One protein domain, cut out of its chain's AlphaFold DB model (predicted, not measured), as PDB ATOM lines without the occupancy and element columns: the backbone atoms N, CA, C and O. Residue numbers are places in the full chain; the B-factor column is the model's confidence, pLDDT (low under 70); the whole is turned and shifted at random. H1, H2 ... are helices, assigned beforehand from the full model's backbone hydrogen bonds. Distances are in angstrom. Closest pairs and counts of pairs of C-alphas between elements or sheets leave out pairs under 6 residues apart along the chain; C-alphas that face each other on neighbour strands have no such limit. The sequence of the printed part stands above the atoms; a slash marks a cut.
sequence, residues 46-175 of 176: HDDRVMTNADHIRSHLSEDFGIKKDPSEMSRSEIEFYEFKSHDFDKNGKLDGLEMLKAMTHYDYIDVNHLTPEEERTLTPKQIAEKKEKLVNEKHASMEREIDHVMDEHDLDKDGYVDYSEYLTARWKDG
ATOM      1  N   HIS A  46     -10.076 -83.102  35.552       48.38
ATOM      2  CA  HIS A  46     -11.227 -83.949  35.266       48.38
ATOM      3  C   HIS A  46     -11.884 -83.764  33.883       48.38
ATOM      4  O   HIS A  46     -12.968 -84.309  33.676       48.38
ATOM      5  N   ASP A  47     -11.302 -83.028  32.922       46.44
ATOM      6  CA  ASP A  47     -11.837 -83.043  31.554       46.44
ATOM      7  C   ASP A  47     -11.676 -84.458  30.983       46.44
ATOM      8  O   ASP A  47     -10.594 -84.879  30.559       46.44
ATOM      9  N   ASP A  48     -12.788 -85.195  30.975       47.22
ATOM     10  CA  ASP A  48     -12.913 -86.531  30.404       47.22
ATOM     11  C   ASP A  48     -12.325 -86.601  28.987       47.22
ATOM     12  O   ASP A  48     -11.977 -87.685  28.540       47.22
ATOM     13  N   ARG A  49     -12.163 -85.491  28.254       40.00
ATOM     14  CA  ARG A  49     -11.574 -85.481  26.904       40.00
ATOM     15  C   ARG A  49     -10.049 -85.500  26.868       40.00
ATOM     16  O   ARG A  49      -9.498 -85.882  25.837       40.00
ATOM     17  N   VAL A  50      -9.377 -85.126  27.954       43.84
ATOM     18  CA  VAL A  50      -7.909 -85.144  28.063       43.84
ATOM     19  C   VAL A  50      -7.432 -86.441  28.735       43.84
ATOM     20  O   VAL A  50      -6.435 -87.016  28.310       43.84
ATOM     21  N   MET A  51      -8.221 -86.990  29.669       49.97
ATOM     22  CA  MET A  51      -7.931 -88.243  30.393       49.97
ATOM     23  C   MET A  51      -8.469 -89.534  29.743       49.97
ATOM     24  O   MET A  51      -8.414 -90.601  30.348       49.97
ATOM     25  N   THR A  52      -9.022 -89.481  28.525       53.09
ATOM     26  CA  THR A  52      -9.553 -90.677  27.825       53.09
ATOM     27  C   THR A  52      -8.896 -90.956  26.480       53.09
ATOM     28  O   THR A  52      -9.413 -91.753  25.688       53.09
ATOM     29  N   ASN A  53      -7.736 -90.356  26.193       65.31
ATOM     30  CA  ASN A  53      -6.987 -90.777  25.019       65.31
ATOM     31  C   ASN A  53      -6.466 -92.203  25.247       65.31
ATOM     32  O   ASN A  53      -5.531 -92.424  26.014       65.31
ATOM     33  N   ALA A  54      -7.075 -93.176  24.567       69.62
ATOM     34  CA  ALA A  54      -6.716 -94.585  24.682       69.62
ATOM     35  C   ALA A  54      -5.221 -94.829  24.428       69.62
ATOM     36  O   ALA A  54      -4.635 -95.708  25.048       69.62
ATOM     37  N   ASP A  55      -4.573 -94.043  23.567       75.12
ATOM     38  CA  ASP A  55      -3.135 -94.189  23.328       75.12
ATOM     39  C   ASP A  55      -2.292 -93.747  24.534       75.12
ATOM     40  O   ASP A  55      -1.272 -94.371  24.830       75.12
ATOM     41  N   HIS A  56      -2.742 -92.727  25.271       77.56
ATOM     42  CA  HIS A  56      -2.074 -92.236  26.477       77.56
ATOM     43  C   HIS A  56      -2.233 -93.218  27.639       77.56
ATOM     44  O   HIS A  56      -1.236 -93.667  28.204       77.56
ATOM     45  N   ILE A  57      -3.466 -93.667  27.896       78.44
ATOM     46  CA  ILE A  57      -3.751 -94.711  28.893       78.44
ATOM     47  C   ILE A  57      -2.937 -95.973  28.571       78.44
ATOM     48  O   ILE A  57      -2.327 -96.578  29.449       78.44
ATOM     49  N   ARG A  58      -2.869 -96.371  27.291       83.50
ATOM     50  CA  ARG A  58      -2.078 -97.533  26.856       83.50
ATOM     51  C   ARG A  58      -0.580 -97.353  27.135       83.50
ATOM     52  O   ARG A  58       0.067 -98.332  27.510       83.50
ATOM     53  N   SER A  59      -0.028 -96.150  26.956       82.94
ATOM     54  CA  SER A  59       1.374 -95.853  27.289       82.94
ATOM     55  C   SER A  59       1.623 -96.018  28.789       82.94
ATOM     56  O   SER A  59       2.473 -96.833  29.143       82.94
ATOM     57  N   HIS A  60       0.809 -95.411  29.662       83.44
ATOM     58  CA  HIS A  60       0.919 -95.603  31.117       83.44
ATOM     59  C   HIS A  60       0.801 -97.075  31.529       83.44
ATOM     60  O   HIS A  60       1.636 -97.597  32.269       83.44
ATOM     61  N   LEU A  61      -0.186 -97.798  30.991       84.56
ATOM     62  CA  LEU A  61      -0.356 -99.230  31.251       84.56
ATOM     63  C   LEU A  61       0.901-100.034  30.904       84.56
ATOM     64  O   LEU A  61       1.322-100.893  31.682       84.56
ATOM     65  N   SER A  62       1.515 -99.759  29.756       86.00
ATOM     66  CA  SER A  62       2.702-100.485  29.308       86.00
ATOM     67  C   SER A  62       3.971-100.057  30.048       86.00
ATOM     68  O   SER A  62       4.774-100.920  30.403       86.00
ATOM     69  N   GLU A  63       4.187 -98.760  30.234       85.00
ATOM     70  CA  GLU A  63       5.435 -98.190  30.756       85.00
ATOM     71  C   GLU A  63       5.517 -98.290  32.279       85.00
ATOM     72  O   GLU A  63       6.532 -98.753  32.804       85.00
ATOM     73  N   ASP A  64       4.430 -97.960  32.977       84.62
ATOM     74  CA  ASP A  64       4.412 -97.910  34.441       84.62
ATOM     75  C   ASP A  64       4.062 -99.272  35.057       84.62
ATOM     76  O   ASP A  64       4.564 -99.629  36.129       84.62
ATOM     77  N   PHE A  65       3.235-100.070  34.365       85.44
ATOM     78  CA  PHE A  65       2.684-101.324  34.901       85.44
ATOM     79  C   PHE A  65       3.033-102.586  34.095       85.44
ATOM     80  O   PHE A  65       2.770-103.697  34.561       85.44
ATOM     81  N   GLY A  66       3.631-102.468  32.903       85.88
ATOM     82  CA  GLY A  66       3.955-103.620  32.046       85.88
ATOM     83  C   GLY A  66       2.731-104.342  31.462       85.88
ATOM     84  O   GLY A  66       2.836-105.491  31.017       85.88
ATOM     85  N   ILE A  67       1.568-103.694  31.467       86.00
ATOM     86  CA  ILE A  67       0.289-104.230  31.002       86.00
ATOM     87  C   ILE A  67       0.138-103.938  29.508       86.00
ATOM     88  O   ILE A  67       0.125-102.792  29.077       86.00
ATOM     89  N   LYS A  68      -0.018-104.992  28.701       86.31
ATOM     90  CA  LYS A  68      -0.170-104.902  27.232       86.31
ATOM     91  C   LYS A  68      -1.621-105.023  26.760       86.31
ATOM     92  O   LYS A  68      -1.869-105.407  25.620       86.31
ATOM     93  N   LYS A  69      -2.567-104.782  27.662       83.38
ATOM     94  CA  LYS A  69      -3.999-104.853  27.379       83.38
ATOM     95  C   LYS A  69      -4.439-103.564  26.690       83.38
ATOM     96  O   LYS A  69      -3.940-102.491  27.024       83.38
ATOM     97  N   ASP A  70      -5.348-103.669  25.730       83.00
ATOM     98  CA  ASP A  70      -5.928-102.478  25.120       83.00
ATOM     99  C   ASP A  70      -6.933-101.829  26.095       83.00
ATOM    100  O   ASP A  70      -7.742-102.556  26.682       83.00
ATOM    101  N   PRO A  71      -6.931-100.493  26.278       82.56
ATOM    102  CA  PRO A  71      -7.894 -99.829  27.159       82.56
ATOM    103  C   PRO A  71      -9.358-100.127  26.811       82.56
ATOM    104  O   PRO A  71     -10.191-100.194  27.708       82.56
ATOM    105  N   SER A  72      -9.688-100.385  25.539       83.38
ATOM    106  CA  SER A  72     -11.054-100.757  25.127       83.38
ATOM    107  C   SER A  72     -11.513-102.122  25.653       83.38
ATOM    108  O   SER A  72     -12.711-102.403  25.684       83.38
ATOM    109  N   GLU A  73     -10.583-102.965  26.099       85.62
ATOM    110  CA  GLU A  73     -10.862-104.266  26.711       85.62
ATOM    111  C   GLU A  73     -10.962-104.181  28.244       85.62
ATOM    112  O   GLU A  73     -11.170-105.196  28.920       85.62
ATOM    113  N   MET A  74     -10.749-102.996  28.818       83.75
ATOM    114  CA  MET A  74     -10.767-102.748  30.256       83.75
ATOM    115  C   MET A  74     -12.091-102.124  30.674       83.75
ATOM    116  O   MET A  74     -12.718-101.354  29.947       83.75
ATOM    117  N   SER A  75     -12.541-102.480  31.869       86.81
ATOM    118  CA  SER A  75     -13.669-101.802  32.489       86.81
ATOM    119  C   SER A  75     -13.296-100.358  32.823       86.81
ATOM    120  O   SER A  75     -12.133-100.036  33.071       86.81
ATOM    121  N   ARG A  76     -14.309 -99.493  32.896       82.75
ATOM    122  CA  ARG A  76     -14.129 -98.094  33.299       82.75
ATOM    123  C   ARG A  76     -13.387 -97.974  34.636       82.75
ATOM    124  O   ARG A  76     -12.443 -97.205  34.731       82.75
ATOM    125  N   SER A  77     -13.755 -98.790  35.622       84.81
ATOM    126  CA  SER A  77     -13.122 -98.781  36.945       84.81
ATOM    127  C   SER A  77     -11.669 -99.256  36.929       84.81
ATOM    128  O   SER A  77     -10.872 -98.785  37.732       84.81
ATOM    129  N   GLU A  78     -11.300-100.176  36.029       86.38
ATOM    130  CA  GLU A  78      -9.891-100.542  35.852       86.38
ATOM    131  C   GLU A  78      -9.098 -99.361  35.288       86.38
ATOM    132  O   GLU A  78      -8.040 -99.051  35.820       86.38
ATOM    133  N   ILE A  79      -9.614 -98.681  34.260       84.81
ATOM    134  CA  ILE A  79      -8.961 -97.493  33.685       84.81
ATOM    135  C   ILE A  79      -8.794 -96.409  34.754       84.81
ATOM    136  O   ILE A  79      -7.687 -95.923  34.952       84.81
ATOM    137  N   GLU A  80      -9.855 -96.089  35.497       83.56
ATOM    138  CA  GLU A  80      -9.823 -95.091  36.578       83.56
ATOM    139  C   GLU A  80      -8.781 -95.428  37.653       83.56
ATOM    140  O   GLU A  80      -8.078 -94.539  38.134       83.56
ATOM    141  N   PHE A  81      -8.644 -96.709  38.003       88.44
ATOM    142  CA  PHE A  81      -7.633 -97.156  38.953       88.44
ATOM    143  C   PHE A  81      -6.210 -96.961  38.421       88.44
ATOM    144  O   PHE A  81      -5.351 -96.474  39.154       88.44
ATOM    145  N   TYR A  82      -5.936 -97.324  37.166       87.69
ATOM    146  CA  TYR A  82      -4.597 -97.148  36.599       87.69
ATOM    147  C   TYR A  82      -4.237 -95.679  36.391       87.69
ATOM    148  O   TYR A  82      -3.092 -95.328  36.649       87.69
ATOM    149  N   GLU A  83      -5.198 -94.831  36.024       83.62
ATOM    150  CA  GLU A  83      -5.004 -93.378  35.946       83.62
ATOM    151  C   GLU A  83      -4.657 -92.776  37.314       83.62
ATOM    152  O   GLU A  83      -3.762 -91.945  37.422       83.62
ATOM    153  N   PHE A  84      -5.314 -93.222  38.388       89.75
ATOM    154  CA  PHE A  84      -4.936 -92.810  39.740       89.75
ATOM    155  C   PHE A  84      -3.515 -93.284  40.083       89.75
ATOM    156  O   PHE A  84      -2.678 -92.520  40.557       89.75
ATOM    157  N   LYS A  85      -3.215 -94.559  39.810       91.44
ATOM    158  CA  LYS A  85      -1.924 -95.164  40.157       91.44
ATOM    159  C   LYS A  85      -0.749 -94.643  39.329       91.44
ATOM    160  O   LYS A  85       0.366 -94.721  39.834       91.44
ATOM    161  N   SER A  86      -0.949 -94.188  38.092       89.25
ATOM    162  CA  SER A  86       0.134 -93.653  37.250       89.25
ATOM    163  C   SER A  86       0.644 -92.300  37.753       89.25
ATOM    164  O   SER A  86       1.795 -91.947  37.500       89.25
ATOM    165  N   HIS A  87      -0.184 -91.576  38.510       89.31
ATOM    166  CA  HIS A  87       0.150 -90.275  39.085       89.31
ATOM    167  C   HIS A  87       0.595 -90.339  40.556       89.31
ATOM    168  O   HIS A  87       1.192 -89.384  41.033       89.31
ATOM    169  N   ASP A  88       0.379 -91.465  41.241       92.81
ATOM    170  CA  ASP A  88       0.909 -91.771  42.581       92.81
ATOM    171  C   ASP A  88       2.371 -92.252  42.465       92.81
ATOM    172  O   ASP A  88       2.674 -93.451  42.360       92.81
ATOM    173  N   PHE A  89       3.295 -91.293  42.387       91.31
ATOM    174  CA  PHE A  89       4.703 -91.525  42.070       91.31
ATOM    175  C   PHE A  89       5.471 -92.141  43.239       91.31
ATOM    176  O   PHE A  89       6.401 -92.928  43.010       91.31
ATOM    177  N   ASP A  90       5.115 -91.791  44.475       94.69
ATOM    178  CA  ASP A  90       5.742 -92.346  45.678       94.69
ATOM    179  C   ASP A  90       5.088 -93.661  46.154       94.69
ATOM    180  O   ASP A  90       5.678 -94.399  46.952       94.69
ATOM    181  N   LYS A  91       3.941 -94.018  45.562       94.81
ATOM    182  CA  LYS A  91       3.180 -95.256  45.773       94.81
ATOM    183  C   LYS A  91       2.565 -95.356  47.165       94.81
ATOM    184  O   LYS A  91       2.363 -96.476  47.653       94.81
ATOM    185  N   ASN A  92       2.256 -94.229  47.798       96.19
ATOM    186  CA  ASN A  92       1.607 -94.189  49.106       96.19
ATOM    187  C   ASN A  92       0.082 -94.436  49.030       96.19
ATOM    188  O   ASN A  92      -0.550 -94.684  50.059       96.19
ATOM    189  N   GLY A  93      -0.494 -94.476  47.820       95.25
ATOM    190  CA  GLY A  93      -1.920 -94.721  47.595       95.25
ATOM    191  C   GLY A  93      -2.798 -93.477  47.718       95.25
ATOM    192  O   GLY A  93      -4.014 -93.619  47.870       95.25
ATOM    193  N   LYS A  94      -2.195 -92.293  47.666       96.06
ATOM    194  CA  LYS A  94      -2.821 -90.977  47.731       96.06
ATOM    195  C   LYS A  94      -2.129 -90.057  46.718       96.06
ATOM    196  O   LYS A  94      -1.023 -90.356  46.293       96.06
ATOM    197  N   LEU A  95      -2.792 -88.974  46.325       95.50
ATOM    198  CA  LEU A  95      -2.228 -87.949  45.447       95.50
ATOM    199  C   LEU A  95      -1.999 -86.663  46.228       95.50
ATOM    200  O   LEU A  95      -2.946 -86.125  46.804       95.50
ATOM    201  N   ASP A  96      -0.770 -86.159  46.223       95.50
ATOM    202  CA  ASP A  96      -0.461 -84.824  46.735       95.50
ATOM    203  C   ASP A  96      -0.474 -83.745  45.632       95.50
ATOM    204  O   ASP A  96      -0.522 -84.021  44.430       95.50
ATOM    205  N   GLY A  97      -0.420 -82.473  46.036       92.94
ATOM    206  CA  GLY A  97      -0.444 -81.352  45.094       92.94
ATOM    207  C   GLY A  97       0.738 -81.316  44.110       92.94
ATOM    208  O   GLY A  97       0.590 -80.805  43.001       92.94
ATOM    209  N   LEU A  98       1.907 -81.865  44.461       94.69
ATOM    210  CA  LEU A  98       3.056 -81.951  43.551       94.69
ATOM    211  C   LEU A  98       2.859 -83.055  42.513       94.69
ATOM    212  O   LEU A  98       3.238 -82.885  41.352       94.69
ATOM    213  N   GLU A  99       2.259 -84.168  42.914       93.06
ATOM    214  CA  GLU A  99       1.871 -85.250  42.014       93.06
ATOM    215  C   GLU A  99       0.807 -84.778  41.020       93.06
ATOM    216  O   GLU A  99       0.956 -84.994  39.813       93.06
ATOM    217  N   MET A 100      -0.185 -84.013  41.488       90.62
ATOM    218  CA  MET A 100      -1.173 -83.349  40.629       90.62
ATOM    219  C   MET A 100      -0.532 -82.317  39.694       90.62
ATOM    220  O   MET A 100      -0.821 -82.301  38.498       90.62
ATOM    221  N   LEU A 101       0.394 -81.489  40.192       89.31
ATOM    222  CA  LEU A 101       1.130 -80.530  39.360       89.31
ATOM    223  C   LEU A 101       1.896 -81.239  38.243       89.31
ATOM    224  O   LEU A 101       1.859 -80.820  37.083       89.31
ATOM    225  N   LYS A 102       2.576 -82.335  38.584       88.00
ATOM    226  CA  LYS A 102       3.311 -83.150  37.622       88.00
ATOM    227  C   LYS A 102       2.369 -83.793  36.604       88.00
ATOM    228  O   LYS A 102       2.687 -83.749  35.416       88.00
ATOM    229  N   ALA A 103       1.212 -84.296  37.033       83.44
ATOM    230  CA  ALA A 103       0.163 -84.798  36.146       83.44
ATOM    231  C   ALA A 103      -0.250 -83.734  35.119       83.44
ATOM    232  O   ALA A 103      -0.199 -83.972  33.917       83.44
ATOM    233  N   MET A 104      -0.540 -82.508  35.561       80.75
ATOM    234  CA  MET A 104      -0.918 -81.407  34.666       80.75
ATOM    235  C   MET A 104       0.170 -81.061  33.642       80.75
ATOM    236  O   MET A 104      -0.139 -80.738  32.497       80.75
ATOM    237  N   THR A 105       1.451 -81.140  34.019       76.94
ATOM    238  CA  THR A 105       2.555 -80.912  33.066       76.94
ATOM    239  C   THR A 105       2.659 -81.999  31.998       76.94
ATOM    240  O   THR A 105       3.187 -81.737  30.921       76.94
ATOM    241  N   HIS A 106       2.161 -83.203  32.286       72.12
ATOM    242  CA  HIS A 106       2.258 -84.355  31.400       72.12
ATOM    243  C   HIS A 106       1.315 -84.255  30.194       72.12
ATOM    244  O   HIS A 106       1.683 -84.659  29.097       72.12
ATOM    245  N   TYR A 107       0.137 -83.653  30.369       64.81
ATOM    246  CA  TYR A 107      -0.862 -83.476  29.306       64.81
ATOM    247  C   TYR A 107      -0.613 -82.231  28.427       64.81
ATOM    248  O   TYR A 107      -1.559 -81.645  27.903       64.81
ATOM    249  N   ASP A 108       0.639 -81.780  28.293       63.06
ATOM    250  CA  ASP A 108       1.027 -80.596  27.505       63.06
ATOM    251  C   ASP A 108       0.242 -79.307  27.845       63.06
ATOM    252  O   ASP A 108       0.177 -78.369  27.046       63.06
ATOM    253  N   TYR A 109      -0.321 -79.179  29.058       58.88
ATOM    254  CA  TYR A 109      -1.002 -77.937  29.456       58.88
ATOM    255  C   TYR A 109      -0.053 -76.732  29.417       58.88
ATOM    256  O   TYR A 109      -0.505 -75.592  29.271       58.88
ATOM    257  N   ILE A 110       1.255 -76.950  29.553       58.31
ATOM    258  CA  ILE A 110       2.276 -75.903  29.572       58.31
ATOM    259  C   ILE A 110       2.871 -75.720  28.169       58.31
ATOM    260  O   ILE A 110       4.045 -75.998  27.931       58.31
ATOM    261  N   ASP A 111       2.086 -75.192  27.229       65.38
ATOM    262  CA  ASP A 111       2.663 -74.629  26.005       65.38
ATOM    263  C   ASP A 111       3.008 -73.146  26.203       65.38
ATOM    264  O   ASP A 111       2.197 -72.236  26.013       65.38
ATOM    265  N   VAL A 112       4.265 -72.908  26.574       65.50
ATOM    266  CA  VAL A 112       4.850 -71.572  26.774       65.50
ATOM    267  C   VAL A 112       5.474 -70.994  25.498       65.50
ATOM    268  O   VAL A 112       6.097 -69.930  25.529       65.50
ATOM    269  N   ASN A 113       5.317 -71.676  24.361       66.94
ATOM    270  CA  ASN A 113       5.856 -71.283  23.060       66.94
ATOM    271  C   ASN A 113       4.801 -70.665  22.128       66.94
ATOM    272  O   ASN A 113       4.977 -70.650  20.914       66.94
ATOM    273  N   HIS A 114       3.759 -70.053  22.684       68.88
ATOM    274  CA  HIS A 114       2.765 -69.289  21.929       68.88
ATOM    275  C   HIS A 114       3.193 -67.829  21.705       68.88
ATOM    276  O   HIS A 114       2.563 -66.894  22.203       68.88
ATOM    277  N   LEU A 115       4.272 -67.607  20.953       76.31
ATOM    278  CA  LEU A 115       4.495 -66.291  20.347       76.31
ATOM    279  C   LEU A 115       3.756 -66.238  19.018       76.31
ATOM    280  O   LEU A 115       3.813 -67.178  18.227       76.31
ATOM    281  N   THR A 116       3.053 -65.140  18.753       81.56
ATOM    282  CA  THR A 116       2.465 -64.977  17.424       81.56
ATOM    283  C   THR A 116       3.580 -64.754  16.393       81.56
ATOM    284  O   THR A 116       4.621 -64.177  16.724       81.56
ATOM    285  N   PRO A 117       3.371 -65.112  15.113       83.00
ATOM    286  CA  PRO A 117       4.343 -64.811  14.059       83.00
ATOM    287  C   PRO A 117       4.691 -63.317  13.945       83.00
ATOM    288  O   PRO A 117       5.751 -62.953  13.441       83.00
ATOM    289  N   GLU A 118       3.800 -62.426  14.387       84.81
ATOM    290  CA  GLU A 118       4.060 -60.988  14.456       84.81
ATOM    291  C   GLU A 118       5.013 -60.637  15.604       84.81
ATOM    292  O   GLU A 118       5.954 -59.863  15.419       84.81
ATOM    293  N   GLU A 119       4.818 -61.238  16.773       85.00
ATOM    294  CA  GLU A 119       5.664 -61.033  17.949       85.00
ATOM    295  C   GLU A 119       7.080 -61.554  17.723       85.00
ATOM    296  O   GLU A 119       8.043 -60.864  18.048       85.00
ATOM    297  N   GLU A 120       7.231 -62.708  17.073       82.69
ATOM    298  CA  GLU A 120       8.550 -63.239  16.708       82.69
ATOM    299  C   GLU A 120       9.317 -62.323  15.745       82.69
ATOM    300  O   GLU A 120      10.545 -62.264  15.783       82.69
ATOM    301  N   ARG A 121       8.605 -61.588  14.882       85.50
ATOM    302  CA  ARG A 121       9.213 -60.677  13.898       85.50
ATOM    303  C   ARG A 121       9.518 -59.288  14.450       85.50
ATOM    304  O   ARG A 121      10.336 -58.584  13.860       85.50
ATOM    305  N   THR A 122       8.837 -58.869  15.512       90.06
ATOM    306  CA  THR A 122       8.885 -57.487  16.022       90.06
ATOM    307  C   THR A 122       9.634 -57.352  17.342       90.06
ATOM    308  O   THR A 122      10.193 -56.287  17.611       90.06
ATOM    309  N   LEU A 123       9.681 -58.407  18.157       91.25
ATOM    310  CA  LEU A 123      10.334 -58.380  19.458       91.25
ATOM    311  C   LEU A 123      11.828 -58.682  19.349       91.25
ATOM    312  O   LEU A 123      12.286 -59.532  18.587       91.25
ATOM    313  N   THR A 124      12.610 -58.000  20.180       93.69
ATOM    314  CA  THR A 124      14.020 -58.348  20.378       93.69
ATOM    315  C   THR A 124      14.151 -59.664  21.156       93.69
ATOM    316  O   THR A 124      13.250 -60.012  21.925       93.69
ATOM    317  N   PRO A 125      15.301 -60.364  21.078       91.62
ATOM    318  CA  PRO A 125      15.535 -61.572  21.873       91.62
ATOM    319  C   PRO A 125      15.311 -61.380  23.381       91.62
ATOM    320  O   PRO A 125      14.816 -62.282  24.052       91.62
ATOM    321  N   LYS A 126      15.619 -60.189  23.915       94.06
ATOM    322  CA  LYS A 126      15.387 -59.861  25.328       94.06
ATOM    323  C   LYS A 126      13.894 -59.778  25.663       94.06
ATOM    324  O   LYS A 126      13.467 -60.360  26.650       94.06
ATOM    325  N   GLN A 127      13.105 -59.102  24.829       93.06
ATOM    326  CA  GLN A 127      11.655 -58.989  25.026       93.06
ATOM    327  C   GLN A 127      10.952 -60.338  24.860       93.06
ATOM    328  O   GLN A 127       9.994 -60.620  25.571       93.06
ATOM    329  N   ILE A 128      11.447 -61.186  23.954       89.25
ATOM    330  CA  ILE A 128      10.990 -62.572  23.817       89.25
ATOM    331  C   ILE A 128      11.230 -63.344  25.119       89.25
ATOM    332  O   ILE A 128      10.309 -63.989  25.610       89.25
ATOM    333  N   ALA A 129      12.432 -63.259  25.697       89.38
ATOM    334  CA  ALA A 129      12.748 -63.938  26.953       89.38
ATOM    335  C   ALA A 129      11.877 -63.440  28.119       89.38
ATOM    336  O   ALA A 129      11.251 -64.254  28.792       89.38
ATOM    337  N   GLU A 130      11.761 -62.119  28.298       92.00
ATOM    338  CA  GLU A 130      10.917 -61.503  29.336       92.00
ATOM    339  C   GLU A 130       9.440 -61.907  29.182       92.00
ATOM    340  O   GLU A 130       8.755 -62.209  30.161       92.00
ATOM    341  N   LYS A 131       8.932 -61.960  27.941       89.00
ATOM    342  CA  LYS A 131       7.555 -62.387  27.675       89.00
ATOM    343  C   LYS A 131       7.351 -63.874  27.965       89.00
ATOM    344  O   LYS A 131       6.343 -64.228  28.572       89.00
ATOM    345  N   LYS A 132       8.283 -64.738  27.551       87.25
ATOM    346  CA  LYS A 132       8.216 -66.179  27.838       87.25
ATOM    347  C   LYS A 132       8.244 -66.450  29.340       87.25
ATOM    348  O   LYS A 132       7.427 -67.226  29.814       87.25
ATOM    349  N   GLU A 133       9.106 -65.766  30.089       89.75
ATOM    350  CA  GLU A 133       9.145 -65.861  31.554       89.75
ATOM    351  C   GLU A 133       7.800 -65.472  32.184       89.75
ATOM    352  O   GLU A 133       7.268 -66.200  33.020       89.75
ATOM    353  N   LYS A 134       7.193 -64.368  31.730       90.50
ATOM    354  CA  LYS A 134       5.863 -63.951  32.190       90.50
ATOM    355  C   LYS A 134       4.789 -65.003  31.901       90.50
ATOM    356  O   LYS A 134       4.007 -65.308  32.794       90.50
ATOM    357  N   LEU A 135       4.773 -65.572  30.693       87.06
ATOM    358  CA  LEU A 135       3.822 -66.624  30.310       87.06
ATOM    359  C   LEU A 135       3.990 -67.890  31.158       87.06
ATOM    360  O   LEU A 135       2.997 -68.453  31.609       87.06
ATOM    361  N   VAL A 136       5.234 -68.311  31.409       86.62
ATOM    362  CA  VAL A 136       5.547 -69.444  32.295       86.62
ATOM    363  C   VAL A 136       4.991 -69.187  33.696       86.62
ATOM    364  O   VAL A 136       4.255 -70.017  34.223       86.62
ATOM    365  N   ASN A 137       5.278 -68.018  34.274       89.44
ATOM    366  CA  ASN A 137       4.833 -67.675  35.625       89.44
ATOM    367  C   ASN A 137       3.302 -67.596  35.727       89.44
ATOM    368  O   ASN A 137       2.719 -68.114  36.675       89.44
ATOM    369  N   GLU A 138       2.638 -66.982  34.745       89.12
ATOM    370  CA  GLU A 138       1.172 -66.915  34.686       89.12
ATOM    371  C   GLU A 138       0.547 -68.307  34.558       89.12
ATOM    372  O   GLU A 138      -0.471 -68.589  35.196       89.12
ATOM    373  N   LYS A 139       1.170 -69.196  33.774       86.25
ATOM    374  CA  LYS A 139       0.708 -70.573  33.620       86.25
ATOM    375  C   LYS A 139       0.867 -71.367  34.914       86.25
ATOM    376  O   LYS A 139      -0.097 -72.002  35.331       86.25
ATOM    377  N   HIS A 140       2.029 -71.291  35.562       87.31
ATOM    378  CA  HIS A 140       2.271 -71.956  36.846       87.31
ATOM    379  C   HIS A 140       1.266 -71.491  37.907       87.31
ATOM    380  O   HIS A 140       0.602 -72.317  38.520       87.31
ATOM    381  N   ALA A 141       1.039 -70.180  38.023       90.56
ATOM    382  CA  ALA A 141       0.047 -69.629  38.946       90.56
ATOM    383  C   ALA A 141      -1.406 -70.017  38.595       90.56
ATOM    384  O   ALA A 141      -2.300 -69.946  39.438       90.56
ATOM    385  N   SER A 142      -1.702 -70.371  37.340       88.56
ATOM    386  CA  SER A 142      -3.002 -70.955  36.977       88.56
ATOM    387  C   SER A 142      -3.129 -72.383  37.484       88.56
ATOM    388  O   SER A 142      -4.153 -72.721  38.063       88.56
ATOM    389  N   MET A 143      -2.082 -73.189  37.310       86.31
ATOM    390  CA  MET A 143      -2.066 -74.585  37.748       86.31
ATOM    391  C   MET A 143      -2.151 -74.702  39.266       86.31
ATOM    392  O   MET A 143      -2.937 -75.497  39.759       86.31
ATOM    393  N   GLU A 144      -1.414 -73.867  40.000       90.88
ATOM    394  CA  GLU A 144      -1.504 -73.800  41.465       90.88
ATOM    395  C   GLU A 144      -2.949 -73.559  41.921       90.88
ATOM    396  O   GLU A 144      -3.462 -74.297  42.748       90.88
ATOM    397  N   ARG A 145      -3.653 -72.603  41.299       91.62
ATOM    398  CA  ARG A 145      -5.063 -72.324  41.622       91.62
ATOM    399  C   ARG A 145      -6.004 -73.479  41.286       91.62
ATOM    400  O   ARG A 145      -6.998 -73.669  41.978       91.62
ATOM    401  N   GLU A 146      -5.737 -74.204  40.206       86.69
ATOM    402  CA  GLU A 146      -6.516 -75.386  39.828       86.69
ATOM    403  C   GLU A 146      -6.283 -76.542  40.810       86.69
ATOM    404  O   GLU A 146      -7.239 -77.209  41.195       86.69
ATOM    405  N   ILE A 147      -5.045 -76.740  41.266       90.56
ATOM    406  CA  ILE A 147      -4.711 -77.731  42.296       90.56
ATOM    407  C   ILE A 147      -5.362 -77.353  43.622       90.56
ATOM    408  O   ILE A 147      -6.032 -78.192  44.211       90.56
ATOM    409  N   ASP A 148      -5.235 -76.098  44.060       92.56
ATOM    410  CA  ASP A 148      -5.880 -75.607  45.283       92.56
ATOM    411  C   ASP A 148      -7.390 -75.879  45.252       92.56
ATOM    412  O   ASP A 148      -7.955 -76.364  46.227       92.56
ATOM    413  N   HIS A 149      -8.039 -75.641  44.108       90.00
ATOM    414  CA  HIS A 149      -9.459 -75.936  43.923       90.00
ATOM    415  C   HIS A 149      -9.774 -77.433  44.060       90.00
ATOM    416  O   HIS A 149     -10.713 -77.802  44.763       90.00
ATOM    417  N   VAL A 150      -8.996 -78.303  43.409       87.31
ATOM    418  CA  VAL A 150      -9.152 -79.767  43.505       87.31
ATOM    419  C   VAL A 150      -8.969 -80.236  44.950       87.31
ATOM    420  O   VAL A 150      -9.795 -80.994  45.455       87.31
ATOM    421  N   MET A 151      -7.933 -79.759  45.640       90.44
ATOM    422  CA  MET A 151      -7.678 -80.097  47.042       90.44
ATOM    423  C   MET A 151      -8.806 -79.588  47.949       90.44
ATOM    424  O   MET A 151      -9.292 -80.312  48.815       90.44
ATOM    425  N   ASP A 152      -9.300 -78.371  47.736       91.56
ATOM    426  CA  ASP A 152     -10.402 -77.829  48.531       91.56
ATOM    427  C   ASP A 152     -11.680 -78.672  48.417       91.56
ATOM    428  O   ASP A 152     -12.368 -78.873  49.427       91.56
ATOM    429  N   GLU A 153     -11.970 -79.192  47.223       87.31
ATOM    430  CA  GLU A 153     -13.171 -79.977  46.930       87.31
ATOM    431  C   GLU A 153     -13.074 -81.466  47.286       87.31
ATOM    432  O   GLU A 153     -14.104 -82.071  47.620       87.31
ATOM    433  N   HIS A 154     -11.883 -82.061  47.183       87.31
ATOM    434  CA  HIS A 154     -11.710 -83.516  47.221       87.31
ATOM    435  C   HIS A 154     -10.894 -84.033  48.397       87.31
ATOM    436  O   HIS A 154     -11.170 -85.148  48.814       87.31
ATOM    437  N   ASP A 155      -9.977 -83.250  48.966       93.88
ATOM    438  CA  ASP A 155      -9.354 -83.590  50.252       93.88
ATOM    439  C   ASP A 155     -10.397 -83.315  51.350       93.88
ATOM    440  O   ASP A 155     -10.618 -82.168  51.769       93.88
ATOM    441  N   LEU A 156     -11.154 -84.353  51.717       93.38
ATOM    442  CA  LEU A 156     -12.321 -84.248  52.592       93.38
ATOM    443  C   LEU A 156     -11.914 -84.242  54.062       93.38
ATOM    444  O   LEU A 156     -12.593 -83.604  54.876       93.38
ATOM    445  N   ASP A 157     -10.845 -84.956  54.406       95.38
ATOM    446  CA  ASP A 157     -10.334 -85.041  55.773       95.38
ATOM    447  C   ASP A 157      -9.235 -84.009  56.095       95.38
ATOM    448  O   ASP A 157      -8.908 -83.819  57.273       95.38
ATOM    449  N   LYS A 158      -8.794 -83.240  55.089       96.12
ATOM    450  CA  LYS A 158      -7.797 -82.162  55.171       96.12
ATOM    451  C   LYS A 158      -6.429 -82.666  55.618       96.12
ATOM    452  O   LYS A 158      -5.732 -81.973  56.369       96.12
ATOM    453  N   ASP A 159      -6.051 -83.862  55.172       96.94
ATOM    454  CA  ASP A 159      -4.740 -84.455  55.441       96.94
ATOM    455  C   ASP A 159      -3.642 -83.998  54.460       96.94
ATOM    456  O   ASP A 159      -2.460 -84.271  54.695       96.94
ATOM    457  N   GLY A 160      -4.006 -83.216  53.436       96.12
ATOM    458  CA  GLY A 160      -3.095 -82.714  52.410       96.12
ATOM    459  C   GLY A 160      -2.929 -83.661  51.225       96.12
ATOM    460  O   GLY A 160      -2.067 -83.414  50.378       96.12
ATOM    461  N   TYR A 161      -3.744 -84.709  51.152       96.31
ATOM    462  CA  TYR A 161      -3.761 -85.675  50.070       96.31
ATOM    463  C   TYR A 161      -5.185 -85.924  49.566       96.31
ATOM    464  O   TYR A 161      -6.170 -85.596  50.212       96.31
ATOM    465  N   VAL A 162      -5.282 -86.544  48.393       94.75
ATOM    466  CA  VAL A 162      -6.526 -87.123  47.883       94.75
ATOM    467  C   VAL A 162      -6.331 -88.624  47.750       94.75
ATOM    468  O   VAL A 162      -5.572 -89.094  46.898       94.75
ATOM    469  N   ASP A 163      -6.992 -89.400  48.604       95.44
ATOM    470  CA  ASP A 163      -6.967 -90.856  48.507       95.44
ATOM    471  C   ASP A 163      -7.898 -91.390  47.405       95.44
ATOM    472  O   ASP A 163      -8.684 -90.667  46.790       95.44
ATOM    473  N   TYR A 164      -7.811 -92.690  47.114       92.50
ATOM    474  CA  TYR A 164      -8.605 -93.278  46.031       92.50
ATOM    475  C   TYR A 164     -10.127 -93.173  46.256       92.50
ATOM    476  O   TYR A 164     -10.894 -93.079  45.297       92.50
ATOM    477  N   SER A 165     -10.592 -93.195  47.506       92.75
ATOM    478  CA  SER A 165     -12.018 -93.072  47.824       92.75
ATOM    479  C   SER A 165     -12.530 -91.642  47.625       92.75
ATOM    480  O   SER A 165     -13.630 -91.434  47.099       92.75
ATOM    481  N   GLU A 166     -11.701 -90.659  47.958       91.81
ATOM    482  CA  GLU A 166     -11.938 -89.241  47.701       91.81
ATOM    483  C   GLU A 166     -11.922 -88.934  46.198       91.81
ATOM    484  O   GLU A 166     -12.858 -88.318  45.678       91.81
ATOM    485  N   TYR A 167     -10.939 -89.476  45.475       87.25
ATOM    486  CA  TYR A 167     -10.817 -89.376  44.018       87.25
ATOM    487  C   TYR A 167     -12.065 -89.892  43.282       87.25
ATOM    488  O   TYR A 167     -12.575 -89.247  42.365       87.25
ATOM    489  N   LEU A 168     -12.625 -91.031  43.700       85.19
ATOM    490  CA  LEU A 168     -13.859 -91.554  43.097       85.19
ATOM    491  C   LEU A 168     -15.074 -90.655  43.358       85.19
ATOM    492  O   LEU A 168     -15.957 -90.533  42.505       85.19
ATOM    493  N   THR A 169     -15.117 -90.003  44.521       80.19
ATOM    494  CA  THR A 169     -16.211 -89.093  44.885       80.19
ATOM    495  C   THR A 169     -16.229 -87.851  43.988       80.19
ATOM    496  O   THR A 169     -17.311 -87.343  43.683       80.19
ATOM    497  N   ALA A 170     -15.061 -87.396  43.521       68.19
ATOM    498  CA  ALA A 170     -14.924 -86.320  42.538       68.19
ATOM    499  C   ALA A 170     -15.671 -86.634  41.233       68.19
ATOM    500  O   ALA A 170     -16.602 -85.932  40.842       68.19
ATOM    501  N   ARG A 171     -15.336 -87.773  40.618       64.44
ATOM    502  CA  ARG A 171     -15.855 -88.210  39.310       64.44
ATOM    503  C   ARG A 171     -17.361 -88.468  39.297       64.44
ATOM    504  O   ARG A 171     -17.994 -88.375  38.247       64.44
ATOM    505  N   TRP A 172     -17.955 -88.827  40.435       53.59
ATOM    506  CA  TRP A 172     -19.399 -89.079  40.519       53.59
ATOM    507  C   TRP A 172     -20.233 -87.800  40.612       53.59
ATOM    508  O   TRP A 172     -21.421 -87.844  40.293       53.59
ATOM    509  N   LYS A 173     -19.636 -86.670  41.013       53.09
ATOM    510  CA  LYS A 173     -20.324 -85.370  41.026       53.09
ATOM    511  C   LYS A 173     -20.454 -84.763  39.626       53.09
ATOM    512  O   LYS A 173     -21.472 -84.134  39.360       53.09
ATOM    513  N   ASP A 174     -19.503 -85.028  38.732       52.91
ATOM    514  CA  ASP A 174     -19.504 -84.492  37.359       52.91
ATOM    515  C   ASP A 174     -20.338 -85.328  36.367       52.91
ATOM    516  O   ASP A 174     -20.621 -84.897  35.249       52.91
ATOM    517  N   GLY A 175     -20.754 -86.534  36.768       43.84
ATOM    518  CA  GLY A 175     -21.474 -87.493  35.924       43.84
ATOM    519  C   GLY A 175     -23.005 -87.458  36.002       43.84
ATOM    520  O   GLY A 175     -23.626 -88.394  35.491       43.84
TER     521      GLY A 175
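AT A GLANCE: This is residues 46 to 175 of the 176 residues of an uncharacterized protein of Macrostomum lignano (UniProt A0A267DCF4). Four short helices, H1, H2, H3 and H6, gather loosely at one end of the long H5, which reaches away as an arm with small H4 near its far end. The 130 printed residues hold six named helices, H1 to H6 in order, and no named strand: all helix. The whole is loose, radius of gyration of the C-alphas 17.9 A, spanning 52 by 36 by 29 A.

HOW THE PARTS SIT: H1, residues 54 to 65, touches H2, residues 76 to 87, at a steep tilt of 59 degrees; closest C-alphas, His 60 and Ser 86, 6.5 A. H5, residues 125 to 154, touches H3, residues 97 to 106, with residues 143 to 151 alone; closest C-alphas, Gly 97 and Ile 147, 6.3 A. Every O i to N i+4 pair is within hydrogen-bond range in H1, H3 and H4, residues 117 to 122; H2 has 7 of 8, H5 25 of 26, H6, residues 164 to 173, 4 of 6.

IN THESE COORDINATES: H5, 43.2 A long, begins at C-alpha 125 (15.535, -61.572, 21.873) and ends at C-alpha 154 (-11.710, -83.516, 47.221).

THE WHOLE: The printed part has no cut and no long link. Residues 46 to 54, 107 to 114 and 170 to 175 have pLDDT under 70.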